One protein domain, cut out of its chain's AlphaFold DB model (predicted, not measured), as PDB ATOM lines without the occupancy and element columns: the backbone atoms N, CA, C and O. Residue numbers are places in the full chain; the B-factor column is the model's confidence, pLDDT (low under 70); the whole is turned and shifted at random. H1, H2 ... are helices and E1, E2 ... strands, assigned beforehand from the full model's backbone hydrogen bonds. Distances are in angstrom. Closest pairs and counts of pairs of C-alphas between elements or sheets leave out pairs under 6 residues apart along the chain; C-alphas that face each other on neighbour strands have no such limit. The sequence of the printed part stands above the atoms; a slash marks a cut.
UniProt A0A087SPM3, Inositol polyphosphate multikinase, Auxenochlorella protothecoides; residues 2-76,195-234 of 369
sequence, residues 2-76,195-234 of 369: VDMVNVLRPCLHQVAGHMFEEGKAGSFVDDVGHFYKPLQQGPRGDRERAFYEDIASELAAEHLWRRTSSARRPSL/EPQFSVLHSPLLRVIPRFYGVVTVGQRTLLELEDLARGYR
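Overview. This is residues 2 to 76 and 195 to 234 of the 369 residues of the protein "Inositol polyphosphate multikinase" of Auxenochlorella protothecoides (UniProt A0A087SPM3). A small antiparallel sheet of three strands has one long helix, H1, slanting over one face; residues 45 to 56 of H1 pack on the sheet, and its later residues extend beyond it. Residues 2 to 33, with no named element, make a long looping stretch tied to E1 by short pairings. The printed part has 115 residues, with E1, H1, H2, E2 and E3 along the chain and sheet order E1, E3, E2. The class is mixed, helices and strands, with under half of the residues in named elements. The whole is loose, with a radius of gyration of the C-alphas of 17.1 A, and elongated, spanning 56 by 36 by 31 A.

Along the chain. Find C-alpha 34 at (32.838, 32.563, 10.908), where E1, residues 34 to 38, begins. E3 is residues 221 to 227, 18.9 A long, and E2 is residues 212 to 218, 17.2 A. From C-alpha 43 at (30.741, 8.533, 7.847), H1 runs 36.3 A to residue 68. H2 is residues 205 to 208.

Arrangement. Look first at inner strand E3: it is antiparallel to edge strand E1, with N 35 and O 226 2.7 A apart, and forms a hairpin with edge strand E2, with N 223 and O 216 2.8 A apart. H1 is on the sheet in two layers, a helix on one face, at a height over the sheet of 8.8 A; its closest C-alphas to E2 are Tyr 52 and Phe 212, 6.5 A apart. It runs slantwise to the strands, at 40 degrees to E2 on the local plane. In H1, 21 of 22 O i to N i+4 pairs are within hydrogen-bond range; H2 is too short for one. H2 is not on the sheet and is apart from H1.

Size, cuts and confidence. The farthest C-alphas, of Glu 22 and Arg 72, are 56.8 A apart. Residues 77 to 194 are not printed; C-alphas 76 and 195 across this cut are 10.7 A apart. Look for pLDDT under 70 at residues 2 to 6, 18 to 25, 70 to 76 and 195 to 198.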
ATOM      1  N   VAL A   2      48.249  31.565  17.117       44.38
ATOM      2  CA  VAL A   2      47.255  32.315  17.904       44.38
ATOM      3  C   VAL A   2      46.352  31.274  18.552       44.38
ATOM      4  O   VAL A   2      45.859  30.391  17.854       44.38
ATOM      5  N   ASP A   3      46.202  31.334  19.870       51.81
ATOM      6  CA  ASP A   3      45.359  30.411  20.624       51.81
ATOM      7  C   ASP A   3      43.901  30.593  20.171       51.81
ATOM      8  O   ASP A   3      43.201  31.491  20.644       51.81
ATOM      9  N   MET A   4      43.433  29.779  19.213       54.66
ATOM     10  CA  MET A   4      42.057  29.860  18.690       54.66
ATOM     11  C   MET A   4      41.014  29.734  19.810       54.66
ATOM     12  O   MET A   4      39.907  30.249  19.686       54.66
ATOM     13  N   VAL A   5      41.380  29.116  20.937       55.22
ATOM     14  CA  VAL A   5      40.534  28.992  22.130       55.22
ATOM     15  C   VAL A   5      40.108  30.356  22.692       55.22
ATOM     16  O   VAL A   5      38.999  30.468  23.203       55.22
ATOM     17  N   ASN A   6      40.926  31.404  22.543       57.41
ATOM     18  CA  ASN A   6      40.622  32.739  23.075       57.41
ATOM     19  C   ASN A   6      39.758  33.607  22.140       57.41
ATOM     20  O   ASN A   6      39.368  34.705  22.532       57.41
ATOM     21  N   VAL A   7      39.456  33.138  20.923       73.56
ATOM     22  CA  VAL A   7      38.688  33.898  19.915       73.56
ATOM     23  C   VAL A   7      37.286  33.314  19.701       73.56
ATOM     24  O   VAL A   7      36.353  34.031  19.342       73.56
ATOM     25  N   LEU A   8      37.109  32.014  19.952       87.19
ATOM     26  CA  LEU A   8      35.833  31.334  19.751       87.19
ATOM     27  C   LEU A   8      34.868  31.565  20.912       87.19
ATOM     28  O   LEU A   8      35.190  31.346  22.079       87.19
ATOM     29  N   ARG A   9      33.631  31.926  20.578       89.56
ATOM     30  CA  ARG A   9      32.537  32.101  21.538       89.56
ATOM     31  C   ARG A   9      31.395  31.139  21.232       89.56
ATOM     32  O   ARG A   9      31.174  30.814  20.066       89.56
ATOM     33  N   PRO A  10      30.627  30.696  22.241       90.19
ATOM     34  CA  PRO A  10      29.407  29.929  22.015       90.19
ATOM     35  C   PRO A  10      28.447  30.636  21.046       90.19
ATOM     36  O   PRO A  10      28.157  31.823  21.204       90.19
ATOM     37  N   CYS A  11      27.910  29.908  20.066       90.56
ATOM     38  CA  CYS A  11      26.869  30.430  19.186       90.56
ATOM     39  C   CYS A  11      25.540  30.556  19.952       90.56
ATOM     40  O   CYS A  11      24.853  29.566  20.212       90.56
ATOM     41  N   LEU A  12      25.167  31.784  20.323       87.94
ATOM     42  CA  LEU A  12      23.945  32.064  21.096       87.94
ATOM     43  C   LEU A  12      22.653  31.903  20.273       87.94
ATOM     44  O   LEU A  12      21.571  31.643  20.819       87.94
ATOM     45  N   HIS A  13      22.761  32.078  18.957       90.62
ATOM     46  CA  HIS A  13      21.651  32.038  18.013       90.62
ATOM     47  C   HIS A  13      21.710  30.766  17.174       90.62
ATOM     48  O   HIS A  13      21.936  30.806  15.971       90.62
ATOM     49  N   GLN A  14      21.477  29.643  17.841       88.44
ATOM     50  CA  GLN A  14      21.323  28.344  17.209       88.44
ATOM     51  C   GLN A  14      19.918  27.799  17.491       88.44
ATOM     52  O   GLN A  14      19.319  28.066  18.539       88.44
ATOM     53  N   VAL A  15      19.370  27.063  16.527       88.44
ATOM     54  CA  VAL A  15      18.095  26.348  16.648       88.44
ATOM     55  C   VAL A  15      18.272  24.899  16.192       88.44
ATOM     56  O   VAL A  15      19.166  24.589  15.410       88.44
ATOM     57  N   ALA A  16      17.410  24.012  16.692       83.25
ATOM     58  CA  ALA A  16      17.378  22.580  16.388       83.25
ATOM     59  C   ALA A  16      18.642  21.774  16.765       83.25
ATOM     60  O   ALA A  16      18.624  21.039  17.755       83.25
ATOM     61  N   GLY A  17      19.689  21.804  15.940       72.06
ATOM     62  CA  GLY A  17      20.907  20.997  16.087       72.06
ATOM     63  C   GLY A  17      22.056  21.758  16.751       72.06
ATOM     64  O   GLY A  17      22.050  22.978  16.768       72.06
ATOM     65  N   HIS A  18      23.065  21.047  17.268       68.06
ATOM     66  CA  HIS A  18      24.324  21.637  17.773       68.06
ATOM     67  C   HIS A  18      24.157  22.772  18.806       68.06
ATOM     68  O   HIS A  18      24.978  23.685  18.888       68.06
ATOM     69  N   MET A  19      23.090  22.712  19.604       68.44
ATOM     70  CA  MET A  19      22.954  23.511  20.820       68.44
ATOM     71  C   MET A  19      23.927  22.986  21.881       68.44
ATOM     72  O   MET A  19      24.185  21.781  21.937       68.44
ATOM     73  N   PHE A  20      24.429  23.871  22.743       61.09
ATOM     74  CA  PHE A  20      25.072  23.447  23.986       61.09
ATOM     75  C   PHE A  20      23.994  22.821  24.887       61.09
ATOM     76  O   PHE A  20      23.179  23.524  25.476       61.09
ATOM     77  N   GLU A  21      23.959  21.493  24.933       60.81
ATOM     78  CA  GLU A  21      23.139  20.680  25.841       60.81
ATOM     79  C   GLU A  21      24.094  19.785  26.645       60.81
ATOM     80  O   GLU A  21      25.209  19.519  26.183       60.81
ATOM     81  N   GLU A  22      23.686  19.295  27.821       46.38
ATOM     82  CA  GLU A  22      24.508  18.365  28.610       46.38
ATOM     83  C   GLU A  22      25.023  17.206  27.733       46.38
ATOM     84  O   GLU A  22      24.255  16.465  27.117       46.38
ATOM     85  N   GLY A  23      26.351  17.096  27.616       54.22
ATOM     86  CA  GLY A  23      27.024  16.068  26.817       54.22
ATOM     87  C   GLY A  23      27.149  16.333  25.308       54.22
ATOM     88  O   GLY A  23      27.775  15.526  24.620       54.22
ATOM     89  N   LYS A  24      26.627  17.443  24.758       64.50
ATOM     90  CA  LYS A  24      26.786  17.802  23.332       64.50
ATOM     91  C   LYS A  24      27.649  19.043  23.136       64.50
ATOM     92  O   LYS A  24      27.433  20.088  23.739       64.50
ATOM     93  N   ALA A  25      28.609  18.930  22.219       68.88
ATOM     94  CA  ALA A  25      29.361  20.071  21.721       68.88
ATOM     95  C   ALA A  25      28.421  21.017  20.961       68.88
ATOM     96  O   ALA A  25      27.848  20.621  19.942       68.88
ATOM     97  N   GLY A  26      28.269  22.245  21.454       84.06
ATOM     98  CA  GLY A  26      27.600  23.298  20.704       84.06
ATOM     99  C   GLY A  26      28.502  23.897  19.625       84.06
ATOM    100  O   GLY A  26      29.714  23.665  19.615       84.06
ATOM    101  N   SER A  27      27.903  24.657  18.712       91.81
ATOM    102  CA  SER A  27      28.641  25.419  17.700       91.81
ATOM    103  C   SER A  27      29.252  26.699  18.262       91.81
ATOM    104  O   SER A  27      28.738  27.277  19.219       91.81
ATOM    105  N   PHE A  28      30.317  27.177  17.626       92.44
ATOM    106  CA  PHE A  28      30.991  28.421  18.002       92.44
ATOM    107  C   PHE A  28      30.907  29.460  16.886       92.44
ATOM    108  O   PHE A  28      30.600  29.132  15.743       92.44
ATOM    109  N   VAL A  29      31.185  30.711  17.228       93.38
ATOM    110  CA  VAL A  29      31.369  31.829  16.298       93.38
ATOM    111  C   VAL A  29      32.574  32.661  16.728       93.38
ATOM    112  O   VAL A  29      32.938  32.650  17.906       93.38
ATOM    113  N   ASP A  30      33.170  33.400  15.800       91.12
ATOM    114  CA  ASP A  30      34.213  34.388  16.094       91.12
ATOM    115  C   ASP A  30      33.700  35.837  15.944       91.12
ATOM    116  O   ASP A  30      32.492  36.095  15.958       91.12
ATOM    117  N   ASP A  31      34.611  36.812  15.883       89.31
ATOM    118  CA  ASP A  31      34.291  38.231  15.667       89.31
ATOM    119  C   ASP A  31      34.351  38.668  14.190       89.31
ATOM    120  O   ASP A  31      33.857  39.751  13.846       89.31
ATOM    121  N   VAL A  32      34.911  37.838  13.304       88.69
ATOM    122  CA  VAL A  32      35.077  38.152  11.874       88.69
ATOM    123  C   VAL A  32      33.957  37.584  10.999       88.69
ATOM    124  O   VAL A  32      33.825  37.982   9.845       88.69
ATOM    125  N   GLY A  33      33.069  36.768  11.570       91.38
ATOM    126  CA  GLY A  33      31.864  36.264  10.913       91.38
ATOM    127  C   GLY A  33      31.974  34.815  10.452       91.38
ATOM    128  O   GLY A  33      31.314  34.443   9.477       91.38
ATOM    129  N   HIS A  34      32.788  34.001  11.125       94.12
ATOM    130  CA  HIS A  34      32.838  32.563  10.908       94.12
ATOM    131  C   HIS A  34      32.031  31.812  11.972       94.12
ATOM    132  O   HIS A  34      31.976  32.185  13.145       94.12
ATOM    133  N   PHE A  35      31.401  30.729  11.531       95.00
ATOM    134  CA  PHE A  35      30.647  29.766  12.311       95.00
ATOM    135  C   PHE A  35      31.379  28.430  12.298       95.00
ATOM    136  O   PHE A  35      31.677  27.878  11.241       95.00
ATOM    137  N   TYR A  36      31.615  27.878  13.478       94.44
ATOM    138  CA  TYR A  36      32.365  26.650  13.673       94.44
ATOM    139  C   TYR A  36      31.417  25.535  14.096       94.44
ATOM    140  O   TYR A  36      30.990  25.459  15.255       94.44
ATOM    141  N   LYS A  37      31.086  24.662  13.143       94.00
ATOM    142  CA  LYS A  37      30.203  23.511  13.350       94.00
ATOM    143  C   LYS A  37      31.024  22.294  13.784       94.00
ATOM    144  O   LYS A  37      31.867  21.852  13.005       94.00
ATOM    145  N   PRO A  38      30.768  21.688  14.956       92.00
ATOM    146  CA  PRO A  38      31.383  20.416  15.310       92.00
ATOM    147  C   PRO A  38      31.028  19.338  14.291       92.00
ATOM    148  O   PRO A  38      29.842  19.083  14.047       92.00
ATOM    149  N   LEU A  39      32.045  18.698  13.713       91.00
ATOM    150  CA  LEU A  39      31.825  17.574  12.812       91.00
ATOM    151  C   LEU A  39      31.194  16.404  13.564       91.00
ATOM    152  O   LEU A  39      31.557  16.085  14.699       91.00
ATOM    153  N   GLN A  40      30.231  15.759  12.911       89.38
ATOM    154  CA  GLN A  40      29.664  14.510  13.405       89.38
ATOM    155  C   GLN A  40      30.721  13.402  13.330       89.38
ATOM    156  O   GLN A  40      31.600  13.432  12.476       89.38
ATOM    157  N   GLN A  41      30.633  12.408  14.209       87.25
ATOM    158  CA  GLN A  41      31.543  11.265  14.149       87.25
ATOM    159  C   GLN A  41      31.188  10.317  12.998       87.25
ATOM    160  O   GLN A  41      30.015  10.152  12.639       87.25
ATOM    161  N   GLY A  42      32.217   9.655  12.467       90.81
ATOM    162  CA  GLY A  42      32.091   8.619  11.452       90.81
ATOM    163  C   GLY A  42      31.599   9.136  10.092       90.81
ATOM    164  O   GLY A  42      31.671  10.337   9.816       90.81
ATOM    165  N   PRO A  43      30.998   8.257   9.265       90.81
ATOM    166  CA  PRO A  43      30.741   8.533   7.847       90.81
ATOM    167  C   PRO A  43      29.865   9.760   7.559       90.81
ATOM    168  O   PRO A  43      29.839  10.262   6.440       90.81
ATOM    169  N   ARG A  44      29.088  10.226   8.543       90.12
ATOM    170  CA  ARG A  44      28.252  11.428   8.417       90.12
ATOM    171  C   ARG A  44      29.086  12.702   8.389       90.12
ATOM    172  O   ARG A  44      28.832  13.559   7.549       90.12
ATOM    173  N   GLY A  45      30.059  12.813   9.293       92.88
ATOM    174  CA  GLY A  45      30.982  13.945   9.309       92.88
ATOM    175  C   GLY A  45      31.876  13.943   8.081       92.88
ATOM    176  O   GLY A  45      32.038  14.988   7.460       92.88
ATOM    177  N   ASP A  46      32.363  12.765   7.686       94.19
ATOM    178  CA  ASP A  46      33.216  12.611   6.503       94.19
ATOM    179  C   ASP A  46      32.500  13.073   5.230       94.19
ATOM    180  O   ASP A  46      33.062  13.837   4.450       94.19
ATOM    181  N   ARG A  47      31.226  12.692   5.049       94.31
ATOM    182  CA  ARG A  47      30.419  13.158   3.909       94.31
ATOM    183  C   ARG A  47      30.152  14.655   3.936       94.31
ATOM    184  O   ARG A  47      30.242  15.295   2.894       94.31
ATOM    185  N   GLU A  48      29.812  15.217   5.096       95.88
ATOM    186  CA  GLU A  48      29.556  16.658   5.187       95.88
ATOM    187  C   GLU A  48      30.819  17.468   4.883       95.88
ATOM    188  O   GLU A  48      30.760  18.464   4.166       95.88
ATOM    189  N   ARG A  49      31.969  17.021   5.394       95.88
ATOM    190  CA  ARG A  49      33.269  17.607   5.079       95.88
ATOM    191  C   ARG A  49      33.572  17.511   3.582       95.88
ATOM    192  O   ARG A  49      33.863  18.538   2.975       95.88
ATOM    193  N   ALA A  50      33.451  16.316   3.001       95.81
ATOM    194  CA  ALA A  50      33.715  16.082   1.583       95.81
ATOM    195  C   ALA A  50      32.838  16.967   0.685       95.81
ATOM    196  O   ALA A  50      33.345  17.573  -0.249       95.81
ATOM    197  N   PHE A  51      31.552  17.140   1.018       95.38
ATOM    198  CA  PHE A  51      30.657  18.037   0.279       95.38
ATOM    199  C   PHE A  51      31.249  19.448   0.113       95.38
ATOM    200  O   PHE A  51      31.260  19.988  -0.994       95.38
ATOM    201  N   TYR A  52      31.759  20.040   1.197       95.94
ATOM    202  CA  TYR A  52      32.350  21.377   1.155       95.94
ATOM    203  C   TYR A  52      33.748  21.395   0.521       95.94
ATOM    204  O   TYR A  52      34.041  22.299  -0.263       95.94
ATOM    205  N   GLU A  53      34.599  20.413   0.833       95.38
ATOM    206  CA  GLU A  53      35.953  20.311   0.270       95.38
ATOM    207  C   GLU A  53      35.934  20.096  -1.246       95.38
ATOM    208  O   GLU A  53      36.738  20.706  -1.951       95.38
ATOM    209  N   ASP A  54      34.990  19.313  -1.768       92.69
ATOM    210  CA  ASP A  54      34.853  19.099  -3.205       92.69
ATOM    211  C   ASP A  54      34.466  20.402  -3.919       92.69
ATOM    212  O   ASP A  54      35.084  20.774  -4.914       92.69
ATOM    213  N   ILE A  55      33.475  21.138  -3.392       90.94
ATOM    214  CA  ILE A  55      33.061  22.435  -3.953       90.94
ATOM    215  C   ILE A  55      34.229  23.430  -3.917       90.94
ATOM    216  O   ILE A  55      34.461  24.155  -4.885       90.94
ATOM    217  N   ALA A  56      34.979  23.471  -2.815       90.44
ATOM    218  CA  ALA A  56      36.146  24.338  -2.685       90.44
ATOM    219  C   ALA A  56      37.269  23.957  -3.662       90.44
ATOM    220  O   ALA A  56      37.893  24.841  -4.251       90.44
ATOM    221  N   SER A  57      37.493  22.660  -3.872       90.25
ATOM    222  CA  SER A  57      38.488  22.142  -4.817       90.25
ATOM    223  C   SER A  57      38.114  22.477  -6.259       90.25
ATOM    224  O   SER A  57      38.948  22.984  -7.008       90.25
ATOM    225  N   GLU A  58      36.847  22.291  -6.633       88.88
ATOM    226  CA  GLU A  58      36.312  22.686  -7.940       88.88
ATOM    227  C   GLU A  58      36.448  24.202  -8.184       88.88
ATOM    228  O   GLU A  58      36.865  24.641  -9.259       88.88
ATOM    229  N   LEU A  59      36.159  25.020  -7.166       87.38
ATOM    230  CA  LEU A  59      36.343  26.471  -7.215       87.38
ATOM    231  C   LEU A  59      37.810  26.877  -7.395       87.38
ATOM    232  O   LEU A  59      38.113  27.788  -8.169       87.38
ATOM    233  N   ALA A  60      38.723  26.223  -6.678       86.06
ATOM    234  CA  ALA A  60      40.155  26.467  -6.798       86.06
ATOM    235  C   ALA A  60      40.670  26.090  -8.195       86.06
ATOM    236  O   ALA A  60      41.416  26.869  -8.796       86.06
ATOM    237  N   ALA A  61      40.221  24.953  -8.733       85.69
ATOM    238  CA  ALA A  61      40.552  24.508 -10.081       85.69
ATOM    239  C   ALA A  61      40.059  25.502 -11.145       85.69
ATOM    240  O   ALA A  61      40.841  25.910 -12.005       85.69
ATOM    241  N   GLU A  62      38.809  25.981 -11.059       84.94
ATOM    242  CA  GLU A  62      38.295  26.974 -12.012       84.94
ATOM    243  C   GLU A  62      39.057  28.308 -11.918       84.94
ATOM    244  O   GLU A  62      39.370  28.921 -12.942       84.94
ATOM    245  N   HIS A  63      39.396  28.770 -10.709       85.50
ATOM    246  CA  HIS A  63      40.218  29.970 -10.535       85.50
ATOM    247  C   HIS A  63      41.618  29.813 -11.132       85.50
ATOM    248  O   HIS A  63      42.105  30.748 -11.771       85.50
ATOM    249  N   LEU A  64      42.264  28.661 -10.929       85.50
ATOM    250  CA  LEU A  64      43.573  28.373 -11.506       85.50
ATOM    251  C   LEU A  64      43.489  28.370 -13.033       85.50
ATOM    252  O   LEU A  64      44.208  29.140 -13.666       85.50
ATOM    253  N   TRP A  65      42.538  27.621 -13.599       82.50
ATOM    254  CA  TRP A  65      42.299  27.562 -15.041       82.50
ATOM    255  C   TRP A  65      42.077  28.956 -15.639       82.50
ATOM    256  O   TRP A  65      42.691  29.304 -16.638       82.50
ATOM    257  N   ARG A  66      41.270  29.817 -15.005       81.62
ATOM    258  CA  ARG A  66      41.046  31.197 -15.487       81.62
ATOM    259  C   ARG A  66      42.295  32.077 -15.451       81.62
ATOM    260  O   ARG A  66      42.362  33.039 -16.211       81.62
ATOM    261  N   ARG A  67      43.239  31.809 -14.544       84.81
ATOM    262  CA  ARG A  67      44.498  32.565 -14.426       84.81
ATOM    263  C   ARG A  67      45.554  32.089 -15.416       84.81
ATOM    264  O   ARG A  67      46.364  32.902 -15.843       84.81
ATOM    265  N   THR A  68      45.573  30.796 -15.730       85.31
ATOM    266  CA  THR A  68      46.591  30.175 -16.588       85.31
ATOM    267  C   THR A  68      46.167  30.100 -18.052       85.31
ATOM    268  O   THR A  68      47.021  30.119 -18.933       85.31
ATOM    269  N   SER A  69      44.866  30.037 -18.333       77.00
ATOM    270  CA  SER A  69      44.344  29.934 -19.693       77.00
ATOM    271  C   SER A  69      44.278  31.307 -20.365       77.00
ATOM    272  O   SER A  69      43.512  32.176 -19.958       77.00
ATOM    273  N   SER A  70      45.001  31.474 -21.475       65.88
ATOM    274  CA  SER A  70      44.875  32.629 -22.390       65.88
ATOM    275  C   SER A  70      43.555  32.638 -23.188       65.88
ATOM    276  O   SER A  70      43.340  33.503 -24.041       65.88
ATOM    277  N   ALA A  71      42.674  31.661 -22.954       59.72
ATOM    278  CA  ALA A  71      41.411  31.490 -23.657       59.72
ATOM    279  C   ALA A  71      40.406  32.601 -23.296       59.72
ATOM    280  O   ALA A  71      40.173  32.922 -22.129       59.72
ATOM    281  N   ARG A  72      39.772  33.192 -24.322       56.69
ATOM    282  CA  ARG A  72      38.634  34.110 -24.144       56.69
ATOM    283  C   ARG A  72      37.519  33.410 -23.363       56.69
ATOM    284  O   ARG A  72      37.343  32.206 -23.499       56.69
ATOM    285  N   ARG A  73      36.762  34.202 -22.582       53.53
ATOM    286  CA  ARG A  73      35.589  33.794 -21.783       53.53
ATOM    287  C   ARG A  73      34.879  32.568 -22.399       53.53
ATOM    288  O   ARG A  73      34.391  32.711 -23.522       53.53
ATOM    289  N   PRO A  74      34.780  31.431 -21.684       50.81
ATOM    290  CA  PRO A  74      34.080  30.256 -22.193       50.81
ATOM    291  C   PRO A  74      32.642  30.621 -22.568       50.81
ATOM    292  O   PRO A  74      32.019  31.467 -21.908       50.81
ATOM    293  N   SER A  75      32.108  30.004 -23.626       50.28
ATOM    294  CA  SER A  75      30.692  30.118 -23.990       50.28
ATOM    295  C   SER A  75      29.859  29.316 -22.984       50.28
ATOM    296  O   SER A  75      29.367  28.222 -23.238       50.28
ATOM    297  N   LEU A  76      29.747  29.857 -21.770       52.88
ATOM    298  CA  LEU A  76      28.996  29.242 -20.686       52.88
ATOM    299  C   LEU A  76      27.532  29.143 -21.114       52.88
ATOM    300  O   LEU A  76      26.838  30.157 -21.219       52.88
ATOM    301  N   GLU A 195      38.539  21.895 -20.743       60.28
ATOM    302  CA  GLU A 195      37.683  23.050 -20.464       60.28
ATOM    303  C   GLU A 195      36.486  22.626 -19.591       60.28
ATOM    304  O   GLU A 195      35.777  21.671 -19.937       60.28
ATOM    305  N   PRO A 196      36.225  23.316 -18.465       62.50
ATOM    306  CA  PRO A 196      35.109  22.968 -17.604       62.50
ATOM    307  C   PRO A 196      33.791  23.174 -18.356       62.50
ATOM    308  O   PRO A 196      33.470  24.276 -18.803       62.50
ATOM    309  N   GLN A 197      32.995  22.106 -18.464       62.56
ATOM    310  CA  GLN A 197      31.716  22.119 -19.187       62.56
ATOM    311  C   GLN A 197      30.696  23.100 -18.582       62.56
ATOM    312  O   GLN A 197      29.780  23.556 -19.269       62.56
ATOM    313  N   PHE A 198      30.847  23.430 -17.297       68.19
ATOM    314  CA  PHE A 198      30.064  24.431 -16.585       68.19
ATOM    315  C   PHE A 198      30.948  25.196 -15.594       68.19
ATOM    316  O   PHE A 198      31.918  24.667 -15.061       68.19
ATOM    317  N   SER A 199      30.597  26.456 -15.332       75.94
ATOM    318  CA  SER A 199      31.296  27.283 -14.347       75.94
ATOM    319  C   SER A 199      30.719  27.044 -12.957       75.94
ATOM    320  O   SER A 199      29.569  27.399 -12.683       75.94
ATOM    321  N   VAL A 200      31.535  26.488 -12.068       77.25
ATOM    322  CA  VAL A 200      31.229  26.312 -10.647       77.25
ATOM    323  C   VAL A 200      31.110  27.672  -9.966       77.25
ATOM    324  O   VAL A 200      30.196  27.865  -9.171       77.25
ATOM    325  N   LEU A 201      31.917  28.663 -10.363       71.62
ATOM    326  CA  LEU A 201      31.822  30.048  -9.871       71.62
ATOM    327  C   LEU A 201      30.441  30.679 -10.080       71.62
ATOM    328  O   LEU A 201      30.002  31.504  -9.277       71.62
ATOM    329  N   HIS A 202      29.752  30.304 -11.157       71.94
ATOM    330  CA  HIS A 202      28.399  30.777 -11.451       71.94
ATOM    331  C   HIS A 202      27.314  29.783 -11.024       71.94
ATOM    332  O   HIS A 202      26.137  30.015 -11.310       71.94
ATOM    333  N   SER A 203      27.682  28.705 -10.324       80.25
ATOM    334  CA  SER A 203      26.731  27.722  -9.822       80.25
ATOM    335  C   SER A 203      25.714  28.396  -8.893       80.25
ATOM    336  O   SER A 203      26.101  29.050  -7.915       80.25
ATOM    337  N   PRO A 204      24.399  28.222  -9.136       83.06
ATOM    338  CA  PRO A 204      23.365  28.685  -8.216       83.06
ATOM    339  C   PRO A 204      23.539  28.130  -6.797       83.06
ATOM    340  O   PRO A 204      23.150  28.799  -5.839       83.06
ATOM    341  N   LEU A 205      24.168  26.954  -6.655       86.00
ATOM    342  CA  LEU A 205      24.403  26.297  -5.369       86.00
ATOM    343  C   LEU A 205      25.209  27.182  -4.408       86.00
ATOM    344  O   LEU A 205      24.829  27.320  -3.250       86.00
ATOM    345  N   LEU A 206      26.248  27.870  -4.896       86.81
ATOM    346  CA  LEU A 206      27.105  28.736  -4.072       86.81
ATOM    347  C   LEU A 206      26.362  29.924  -3.451       86.81
ATOM    348  O   LEU A 206      26.830  30.514  -2.481       86.81
ATOM    349  N   ARG A 207      25.200  30.297  -4.000       87.44
ATOM    350  CA  ARG A 207      24.361  31.378  -3.460       87.44
ATOM    351  C   ARG A 207      23.448  30.906  -2.334       87.44
ATOM    352  O   ARG A 207      22.927  31.736  -1.586       87.44
ATOM    353  N   VAL A 208      23.224  29.598  -2.246       92.62
ATOM    354  CA  VAL A 208      22.252  28.983  -1.339       92.62
ATOM    355  C   VAL A 208      22.896  28.058  -0.313       92.62
ATOM    356  O   VAL A 208      22.162  27.457   0.452       92.62
ATOM    357  N   ILE A 209      24.223  27.982  -0.218       95.69
ATOM    358  CA  ILE A 209      24.941  27.297   0.874       95.69
ATOM    359  C   ILE A 209      25.822  28.298   1.641       95.69
ATOM    360  O   ILE A 209      26.139  29.356   1.088       95.69
ATOM    361  N   PRO A 210      26.191  28.037   2.909       96.19
ATOM    362  CA  PRO A 210      27.191  28.843   3.604       96.19
ATOM    363  C   PRO A 210      28.525  28.805   2.860       96.19
ATOM    364  O   PRO A 210      28.915  27.754   2.345       96.19
ATOM    365  N   ARG A 211      29.256  29.925   2.838       94.06
ATOM    366  CA  ARG A 211      30.659  29.879   2.401       94.06
ATOM    367  C   ARG A 211      31.454  28.955   3.320       94.06
ATOM    368  O   ARG A 211      31.212  28.935   4.525       94.06
ATOM    369  N   PHE A 212      32.396  28.224   2.738       96.00
ATOM    370  CA  PHE A 212      33.309  27.337   3.445       96.00
ATOM    371  C   PHE A 212      34.705  27.952   3.470       96.00
ATOM    372  O   PHE A 212      35.197  28.390   2.429       96.00
ATOM    373  N   TYR A 213      35.320  27.985   4.649       94.38
ATOM    374  CA  TYR A 213      36.660  28.540   4.854       94.38
ATOM    375  C   TYR A 213      37.701  27.463   5.162       94.38
ATOM    376  O   TYR A 213      38.892  27.696   4.971       94.38
ATOM    377  N   GLY A 214      37.259  26.273   5.569       94.31
ATOM    378  CA  GLY A 214      38.136  25.140   5.811       94.31
ATOM    379  C   GLY A 214      37.692  24.281   6.986       94.31
ATOM    380  O   GLY A 214      36.555  24.335   7.465       94.31
ATOM    381  N   VAL A 215      38.628  23.463   7.448       94.25
ATOM    382  CA  VAL A 215      38.466  22.594   8.608       94.25
ATOM    383  C   VAL A 215      39.511  22.987   9.637       94.25
ATOM    384  O   VAL A 215      40.694  23.074   9.315       94.25
ATOM    385  N   VAL A 216      39.083  23.189  10.879       91.88
ATOM    386  CA  VAL A 216      39.980  23.531  11.988       91.88
ATOM    387  C   VAL A 216      39.887  22.488  13.091       91.88
ATOM    388  O   VAL A 216      38.820  21.930  13.361       91.88
ATOM    389  N   THR A 217      41.008  22.225  13.755       89.62
ATOM    390  CA  THR A 217      41.058  21.345  14.925       89.62
ATOM    391  C   THR A 217      41.298  22.189  16.167       89.62
ATOM    392  O   THR A 217      42.310  22.875  16.272       89.62
ATOM    393  N   VAL A 218      40.364  22.131  17.116       82.25
ATOM    394  CA  VAL A 218      40.449  22.835  18.401       82.25
ATOM    395  C   VAL A 218      40.383  21.797  19.517       82.25
ATOM    396  O   VAL A 218      39.365  21.122  19.709       82.25
ATOM    397  N   GLY A 219      41.491  21.628  20.242       82.19
ATOM    398  CA  GLY A 219      41.655  20.523  21.188       82.19
ATOM    399  C   GLY A 219      41.544  19.169  20.479       82.19
ATOM    400  O   GLY A 219      42.264  18.905  19.524       82.19
ATOM    401  N   GLN A 220      40.617  18.317  20.925       83.19
ATOM    402  CA  GLN A 220      40.335  17.005  20.317       83.19
ATOM    403  C   GLN A 220      39.163  17.029  19.318       83.19
ATOM    404  O   GLN A 220      38.651  15.978  18.935       83.19
ATOM    405  N   ARG A 221      38.666  18.215  18.945       84.56
ATOM    406  CA  ARG A 221      37.472  18.360  18.105       84.56
ATOM    407  C   ARG A 221      37.832  18.941  16.751       84.56
ATOM    408  O   ARG A 221      38.531  19.945  16.668       84.56
ATOM    409  N   THR A 222      37.268  18.348  15.710       91.19
ATOM    410  CA  THR A 222      37.331  18.872  14.348       91.19
ATOM    411  C   THR A 222      36.059  19.662  14.056       91.19
ATOM    412  O   THR A 222      34.950  19.175  14.297       91.19
ATOM    413  N   LEU A 223      36.213  20.891  13.568       93.25
ATOM    414  CA  LEU A 223      35.129  21.828  13.285       93.25
ATOM    415  C   LEU A 223      35.165  22.221  11.800       93.25
ATOM    416  O   LEU A 223      36.241  22.466  11.254       93.25
ATOM    417  N   LEU A 224      33.997  22.314  11.164       95.56
ATOM    418  CA  LEU A 224      33.849  22.991   9.872       95.56
ATOM    419  C   LEU A 224      33.778  24.494  10.110       95.56
ATOM    420  O   LEU A 224      32.932  24.940  10.887       95.56
ATOM    421  N   GLU A 225      34.623  25.252   9.423       96.06
ATOM    422  CA  GLU A 225      34.601  26.710   9.417       96.06
ATOM    423  C   GLU A 225      33.735  27.205   8.249       96.06
ATOM    424  O   GLU A 225      34.056  27.011   7.073       96.06
ATOM    425  N   LEU A 226      32.597  27.808   8.588       97.06
ATOM    426  CA  LEU A 226      31.532  28.214   7.670       97.06
ATOM    427  C   LEU A 226      31.176  29.695   7.847       97.06
ATOM    428  O   LEU A 226      31.543  30.323   8.831       97.06
ATOM    429  N   GLU A 227      30.425  30.273   6.915       95.62
ATOM    430  CA  GLU A 227      29.836  31.612   7.062       95.62
ATOM    431  C   GLU A 227      28.851  31.678   8.239       95.62
ATOM    432  O   GLU A 227      27.882  30.915   8.286       95.62
ATOM    433  N   ASP A 228      29.038  32.638   9.153       95.19
ATOM    434  CA  ASP A 228      28.026  32.962  10.157       95.19
ATOM    435  C   ASP A 228      26.836  33.677   9.503       95.19
ATOM    436  O   ASP A 228      26.846  34.876   9.197       95.19
ATOM    437  N   LEU A 229      25.758  32.919   9.309       94.94
ATOM    438  CA  LEU A 229      24.538  33.407   8.680       94.94
ATOM    439  C   LEU A 229      23.781  34.426   9.537       94.94
ATOM    440  O   LEU A 229      23.043  35.234   8.968       94.94
ATOM    441  N   ALA A 230      23.973  34.416  10.859       93.94
ATOM    442  CA  ALA A 230      23.365  35.369  11.781       93.94
ATOM    443  C   ALA A 230      24.182  36.667  11.898       93.94
ATOM    444  O   ALA A 230      23.678  37.674  12.410       93.94
ATOM    445  N   ARG A 231      25.414  36.702  11.374       91.38
ATOM    446  CA  ARG A 231      26.237  37.914  11.373       91.38
ATOM    447  C   ARG A 231      25.561  39.042  10.594       91.38
ATOM    448  O   ARG A 231      25.157  38.890   9.437       91.38
ATOM    449  N   GLY A 232      25.497  40.207  11.237       89.69
ATOM    450  CA  GLY A 232      24.877  41.421  10.697       89.69
ATOM    451  C   GLY A 232      23.413  41.596  11.099       89.69
ATOM    452  O   GLY A 232      22.851  42.665  10.883       89.69
ATOM    453  N   TYR A 233      22.807  40.596  11.743       90.88
ATOM    454  CA  TYR A 233      21.486  40.726  12.339       90.88
ATOM    455  C   TYR A 233      21.605  41.223  13.777       90.88
ATOM    456  O   TYR A 233      22.280  40.608  14.596       90.88
ATOM    457  N   ARG A 234      20.901  42.310  14.110       89.56
ATOM    458  CA  ARG A 234      20.791  42.771  15.505       89.56
ATOM    459  C   ARG A 234      19.992  41.784  16.359       89.56
ATOM    460  O   ARG A 234      20.354  41.511  17.496       89.56
TER     461      ARG A 234